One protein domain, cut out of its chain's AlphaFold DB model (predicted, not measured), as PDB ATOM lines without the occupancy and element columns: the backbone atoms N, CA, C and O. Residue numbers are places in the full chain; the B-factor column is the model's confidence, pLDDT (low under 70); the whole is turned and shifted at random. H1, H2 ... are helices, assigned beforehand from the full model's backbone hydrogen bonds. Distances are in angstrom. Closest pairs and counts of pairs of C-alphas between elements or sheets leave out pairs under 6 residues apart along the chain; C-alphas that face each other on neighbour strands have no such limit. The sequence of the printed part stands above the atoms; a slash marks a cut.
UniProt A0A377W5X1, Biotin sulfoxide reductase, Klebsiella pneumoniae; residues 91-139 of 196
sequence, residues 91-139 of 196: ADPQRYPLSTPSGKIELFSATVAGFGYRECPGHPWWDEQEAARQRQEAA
ATOM      1  N   ALA A  91      22.364 -44.593  58.565       97.62
ATOM      2  CA  ALA A  91      23.479 -44.193  59.415       97.62
ATOM      3  C   ALA A  91      24.613 -43.541  58.610       97.62
ATOM      4  O   ALA A  91      25.145 -42.516  59.034       97.62
ATOM      5  N   ASP A  92      24.960 -44.114  57.456       97.81
ATOM      6  CA  ASP A  92      26.013 -43.620  56.570       97.81
ATOM      7  C   ASP A  92      25.725 -43.996  55.098       97.81
ATOM      8  O   ASP A  92      26.172 -45.039  54.611       97.81
ATOM      9  N   PRO A  93      25.000 -43.146  54.349       97.25
ATOM     10  CA  PRO A  93      24.626 -43.435  52.964       97.25
ATOM     11  C   PRO A  93      25.799 -43.345  51.977       97.25
ATOM     12  O   PRO A  93      25.654 -43.767  50.834       97.25
ATOM     13  N   GLN A  94      26.941 -42.770  52.374       97.06
ATOM     14  CA  GLN A  94      28.135 -42.734  51.522       97.06
ATOM     15  C   GLN A  94      28.900 -44.049  51.617       97.06
ATOM     16  O   GLN A  94      29.374 -44.562  50.604       97.06
ATOM     17  N   ARG A  95      28.999 -44.603  52.830       98.00
ATOM     18  CA  ARG A  95      29.622 -45.904  53.073       98.00
ATOM     19  C   ARG A  95      28.738 -47.073  52.649       98.00
ATOM     20  O   ARG A  95      29.263 -48.077  52.176       98.00
ATOM     21  N   TYR A  96      27.424 -46.943  52.809       97.88
ATOM     22  CA  TYR A  96      26.444 -47.982  52.490       97.88
ATOM     23  C   TYR A  96      25.428 -47.491  51.446       97.88
ATOM     24  O   TYR A  96      24.238 -47.393  51.758       97.88
ATOM     25  N   PRO A  97      25.866 -47.143  50.222       98.25
ATOM     26  CA  PRO A  97      24.976 -46.623  49.190       98.25
ATOM     27  C   PRO A  97      23.986 -47.690  48.705       98.25
ATOM     28  O   PRO A  97      24.266 -48.890  48.733       98.25
ATOM     29  N   LEU A  98      22.830 -47.248  48.207       98.06
ATOM     30  CA  LEU A  98      21.893 -48.129  47.502       98.06
ATOM     31  C   LEU A  98      22.449 -48.535  46.129       98.06
ATOM     32  O   LEU A  98      23.306 -47.860  45.567       98.06
ATOM     33  N   SER A  99      21.898 -49.593  45.531       97.38
ATOM     34  CA  SER A  99      22.284 -50.087  44.196       97.38
ATOM     35  C   SER A  99      21.784 -49.228  43.018       97.38
ATOM     36  O   SER A  99      21.870 -49.634  41.861       97.38
ATOM     37  N   THR A 100      21.252 -48.039  43.294       97.62
ATOM     38  CA  THR A 100      20.834 -47.039  42.297       97.62
ATOM     39  C   THR A 100      22.034 -46.294  41.698       97.62
ATOM     40  O   THR A 100      23.033 -46.144  42.406       97.62
ATOM     41  N   PRO A 101      21.933 -45.705  40.490       97.44
ATOM     42  CA  PRO A 101      23.008 -44.907  39.888       97.44
ATOM     43  C   PRO A 101      23.590 -43.811  40.794       97.44
ATOM     44  O   PRO A 101      24.800 -43.602  40.813       97.44
ATOM     45  N   SER A 102      22.749 -43.123  41.569       96.81
ATOM     46  CA  SER A 102      23.187 -42.073  42.505       96.81
ATOM     47  C   SER A 102      23.616 -42.575  43.892       96.81
ATOM     48  O   SER A 102      24.048 -41.774  44.725       96.81
ATOM     49  N   GLY A 103      23.452 -43.868  44.176       97.81
ATOM     50  CA  GLY A 103      23.608 -44.444  45.514       97.81
ATOM     51  C   GLY A 103      22.512 -44.066  46.525       97.81
ATOM     52  O   GLY A 103      22.678 -44.318  47.718       97.81
ATOM     53  N   LYS A 104      21.407 -43.439  46.092       97.56
ATOM     54  CA  LYS A 104      20.354 -42.857  46.945       97.56
ATOM     55  C   LYS A 104      18.953 -43.287  46.506       97.56
ATOM     56  O   LYS A 104      18.755 -43.877  45.457       97.56
ATOM     57  N   ILE A 105      17.946 -42.924  47.299       97.94
ATOM     58  CA  ILE A 105      16.550 -42.992  46.853       97.94
ATOM     59  C   ILE A 105      16.343 -41.923  45.772       97.94
ATOM     60  O   ILE A 105      16.423 -40.724  46.050       97.94
ATOM     61  N   GLU A 106      16.086 -42.356  44.543       97.81
ATOM     62  CA  GLU A 106      15.890 -41.472  43.394       97.81
ATOM     63  C   GLU A 106      14.417 -41.079  43.263       97.81
ATOM     64  O   GLU A 106      13.584 -41.870  42.831       97.81
ATOM     65  N   LEU A 107      14.086 -39.835  43.624       97.88
ATOM     66  CA  LEU A 107      12.749 -39.271  43.375       97.88
ATOM     67  C   LEU A 107      12.504 -39.000  41.880       97.88
ATOM     68  O   LEU A 107      11.359 -38.962  41.436       97.88
ATOM     69  N   PHE A 108      13.590 -38.825  41.124       98.12
ATOM     70  CA  PHE A 108      13.618 -38.765  39.670       98.12
ATOM     71  C   PHE A 108      14.699 -39.724  39.162       98.12
ATOM     72  O   PHE A 108      15.867 -39.579  39.525       98.12
ATOM     73  N   SER A 109      14.319 -40.679  38.318       98.06
ATOM     74  CA  SER A 109      15.219 -41.633  37.677       98.06
ATOM     75  C   SER A 109      15.535 -41.187  36.252       98.06
ATOM     76  O   SER A 109      14.706 -41.307  35.344       98.06
ATOM     77  N   ALA A 110      16.767 -40.719  36.039       97.62
ATOM     78  CA  ALA A 110      17.257 -40.348  34.712       97.62
ATOM     79  C   ALA A 110      17.284 -41.548  33.750       97.62
ATOM     80  O   ALA A 110      17.026 -41.386  32.560       97.62
ATOM     81  N   THR A 111      17.545 -42.752  34.269       97.38
ATOM     82  CA  THR A 111      17.497 -43.997  33.495       97.38
ATOM     83  C   THR A 111      16.107 -44.233  32.915       97.38
ATOM     84  O   THR A 111      15.986 -44.447  31.714       97.38
ATOM     85  N   VAL A 112      15.061 -44.146  33.745       97.56
ATOM     86  CA  VAL A 112      13.676 -44.346  33.294       97.56
ATOM     87  C   VAL A 112      13.240 -43.226  32.348       97.56
ATOM     88  O   VAL A 112      12.703 -43.508  31.281       97.56
ATOM     89  N   ALA A 113      13.533 -41.965  32.687       97.69
ATOM     90  CA  ALA A 113      13.219 -40.826  31.820       97.69
ATOM     91  C   ALA A 113      13.886 -40.942  30.434       97.69
ATOM     92  O   ALA A 113      13.291 -40.569  29.425       97.69
ATOM     93  N   GLY A 114      15.098 -41.506  30.370       97.88
ATOM     94  CA  GLY A 114      15.839 -41.733  29.129       97.88
ATOM     95  C   GLY A 114      15.170 -42.698  28.143       97.88
ATOM     96  O   GLY A 114      15.480 -42.637  26.956       97.88
ATOM     97  N   PHE A 115      14.233 -43.546  28.588       97.75
ATOM     98  CA  PHE A 115      13.449 -44.402  27.687       97.75
ATOM     99  C   PHE A 115      12.389 -43.629  26.888       97.75
ATOM    100  O   PHE A 115      11.929 -44.119  25.859       97.75
ATOM    101  N   GLY A 116      12.004 -42.427  27.335       96.56
ATOM    102  CA  GLY A 116      11.048 -41.577  26.623       96.56
ATOM    103  C   GLY A 116       9.598 -42.081  26.636       96.56
ATOM    104  O   GLY A 116       8.801 -41.643  25.808       96.56
ATOM    105  N   TYR A 117       9.239 -42.988  27.549       95.25
ATOM    106  CA  TYR A 117       7.860 -43.461  27.707       95.25
ATOM    107  C   TYR A 117       6.994 -42.395  28.380       95.25
ATOM    108  O   TYR A 117       7.301 -41.929  29.478       95.25
ATOM    109  N   ARG A 118       5.880 -42.021  27.742       92.50
ATOM    110  CA  ARG A 118       4.961 -40.988  28.251       92.50
ATOM    111  C   ARG A 118       4.349 -41.403  29.588       92.50
ATOM    112  O   ARG A 118       4.253 -40.601  30.508       92.50
ATOM    113  N   GLU A 119       3.928 -42.657  29.679       93.12
ATOM    114  CA  GLU A 119       3.296 -43.278  30.840       93.12
ATOM    115  C   GLU A 119       4.259 -43.450  32.027       93.12
ATOM    116  O   GLU A 119       3.816 -43.626  33.162       93.12
ATOM    117  N   CYS A 120       5.572 -43.354  31.793       95.69
ATOM    118  CA  CYS A 120       6.603 -43.551  32.806       95.69
ATOM    119  C   CYS A 120       7.722 -42.492  32.682       95.69
ATOM    120  O   CYS A 120       8.832 -42.808  32.257       95.69
ATOM    121  N   PRO A 121       7.473 -41.228  33.080       95.88
ATOM    122  CA  PRO A 121       8.382 -40.098  32.845       95.88
ATOM    123  C   PRO A 121       9.619 -40.071  33.762       95.88
ATOM    124  O   PRO A 121      10.337 -39.076  33.819       95.88
ATOM    125  N   GLY A 122       9.869 -41.138  34.526       97.25
ATOM    126  CA  GLY A 122      10.984 -41.224  35.470       97.25
ATOM    127  C   GLY A 122      10.724 -40.611  36.843       97.25
ATOM    128  O   GLY A 122      11.629 -40.582  37.667       97.25
ATOM    129  N   HIS A 123       9.503 -40.172  37.139       97.50
ATOM    130  CA  HIS A 123       9.100 -39.760  38.483       97.50
ATOM    131  C   HIS A 123       7.632 -40.116  38.746       97.50
ATOM    132  O   HIS A 123       6.869 -40.309  37.793       97.50
ATOM    133  N   PRO A 124       7.208 -40.202  40.021       96.81
ATOM    134  CA  PRO A 124       5.801 -40.360  40.356       96.81
ATOM    135  C   PRO A 124       4.985 -39.188  39.808       96.81
ATOM    136  O   PRO A 124       5.336 -38.020  40.009       96.81
ATOM    137  N   TRP A 125       3.892 -39.504  39.123       94.00
ATOM    138  CA  TRP A 125       3.003 -38.518  38.526       94.00
ATOM    139  C   TRP A 125       1.591 -39.092  38.375       94.00
ATOM    140  O   TRP A 125       1.383 -40.301  38.488       94.00
ATOM    141  N   TRP A 126       0.618 -38.213  38.145       95.94
ATOM    142  CA  TRP A 126      -0.761 -38.591  37.860       95.94
ATOM    143  C   TRP A 126      -1.019 -38.527  36.353       95.94
ATOM    144  O   TRP A 126      -0.952 -37.446  35.768       95.94
ATOM    145  N   ASP A 127      -1.343 -39.663  35.731       95.38
ATOM    146  CA  ASP A 127      -1.648 -39.720  34.300       95.38
ATOM    147  C   ASP A 127      -3.121 -39.368  34.034       95.38
ATOM    148  O   ASP A 127      -4.029 -40.194  34.169       95.38
ATOM    149  N   GLU A 128      -3.367 -38.121  33.631       95.25
ATOM    150  CA  GLU A 128      -4.713 -37.637  33.313       95.25
ATOM    151  C   GLU A 128      -5.377 -38.394  32.154       95.25
ATOM    152  O   GLU A 128      -6.603 -38.553  32.163       95.25
ATOM    153  N   GLN A 129      -4.599 -38.872  31.173       94.88
ATOM    154  CA  GLN A 129      -5.134 -39.593  30.013       94.88
ATOM    155  C   GLN A 129      -5.628 -40.977  30.427       94.88
ATOM    156  O   GLN A 129      -6.743 -41.367  30.076       94.88
ATOM    157  N   GLU A 130      -4.838 -41.684  31.234       95.56
ATOM    158  CA  GLU A 130      -5.233 -42.976  31.792       95.56
ATOM    159  C   GLU A 130      -6.447 -42.831  32.718       95.56
ATOM    160  O   GLU A 130      -7.427 -43.565  32.587       95.56
ATOM    161  N   ALA A 131      -6.463 -41.814  33.583       95.62
ATOM    162  CA  ALA A 131      -7.618 -41.535  34.432       95.62
ATOM    163  C   ALA A 131      -8.886 -41.208  33.619       95.62
ATOM    164  O   ALA A 131      -9.996 -41.578  34.008       95.62
ATOM    165  N   ALA A 132      -8.753 -40.508  32.487       96.88
ATOM    166  CA  ALA A 132      -9.869 -40.243  31.583       96.88
ATOM    167  C   ALA A 132     -10.376 -41.523  30.905       96.88
ATOM    168  O   ALA A 132     -11.590 -41.734  30.852       96.88
ATOM    169  N   ARG A 133      -9.467 -42.396  30.454       95.94
ATOM    170  CA  ARG A 133      -9.795 -43.710  29.882       95.94
ATOM    171  C   ARG A 133     -10.574 -44.567  30.883       95.94
ATOM    172  O   ARG A 133     -11.650 -45.057  30.554       95.94
ATOM    173  N   GLN A 134     -10.104 -44.653  32.128       95.75
ATOM    174  CA  GLN A 134     -10.781 -45.395  33.199       95.75
ATOM    175  C   GLN A 134     -12.192 -44.860  33.489       95.75
ATOM    176  O   GLN A 134     -13.114 -45.644  33.702       95.75
ATOM    177  N   ARG A 135     -12.406 -43.535  33.445       96.69
ATOM    178  CA  ARG A 135     -13.753 -42.944  33.593       96.69
ATOM    179  C   ARG A 135     -14.694 -43.324  32.448       96.69
ATOM    180  O   ARG A 135     -15.872 -43.567  32.694       96.69
ATOM    181  N   GLN A 136     -14.193 -43.377  31.214       96.88
ATOM    182  CA  GLN A 136     -14.989 -43.820  30.063       96.88
ATOM    183  C   GLN A 136     -15.348 -45.306  30.173       96.88
ATOM    184  O   GLN A 136     -16.491 -45.679  29.915       96.88
ATOM    185  N   GLU A 137     -14.404 -46.145  30.607       96.25
ATOM    186  CA  GLU A 137     -14.666 -47.563  30.863       96.25
ATOM    187  C   GLU A 137     -15.698 -47.751  31.969       96.25
ATOM    188  O   GLU A 137     -16.649 -48.496  31.766       96.25
ATOM    189  N   ALA A 138     -15.583 -47.020  33.079       96.00
ATOM    190  CA  ALA A 138     -16.545 -47.070  34.177       96.00
ATOM    191  C   ALA A 138     -17.961 -46.628  33.760       96.00
ATOM    192  O   ALA A 138     -18.947 -47.131  34.295       96.00
ATOM    193  N   ALA A 139     -18.092 -45.728  32.778       95.88
ATOM    194  CA  ALA A 139     -19.395 -45.345  32.233       95.88
ATOM    195  C   ALA A 139     -20.061 -46.480  31.432       95.88
ATOM    196  O   ALA A 139     -21.288 -46.560  31.387       95.88
TER     197      ALA A 139
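What this domain is: This is residues 91 to 139 of the 196 residues of the protein "Biotin sulfoxide reductase" of Klebsiella pneumoniae (UniProt A0A377W5X1). With little regular structure, the printed part is a long winding rod with no named strand: a looping stretch, residues 91 to 109, leads into the single short turn H1, a second loop, residues 114 to 127, leads away from H1, doubles back toward it and then runs on to helix H2, which ends the rod, its residues 131 to 139 sticking out. The 49 printed residues hold two named helices, H1 then H2, and no named strand; the class is all helix, with 16 residues in named elements. The whole is extended, with a radius of gyration of the C-alphas of 16.2 A and spans of 53 by 24 by 11 A.

Where its parts are: C-alpha 91 is at (23.479, -44.193, 59.415). H1 is residues 110 to 113, 5.0 A long from first to last C-alpha. H2 is residues 128 to 139, 16.6 A long, ending with C-alpha 139 at (-19.395, -45.345, 32.233).

How they stand to each other: H1 and H2 are apart. In H2 each O i to N i+4 pair is within hydrogen-bond range; H1 is too short for such a pair.

The domain as a whole: The farthest C-alphas, of Arg 95 and Ala 139, are 53.3 A apart. The link from H1 to H2 is long, 14 residues. The printed part has no cut, and no printed residue is under 70 in pLDDT.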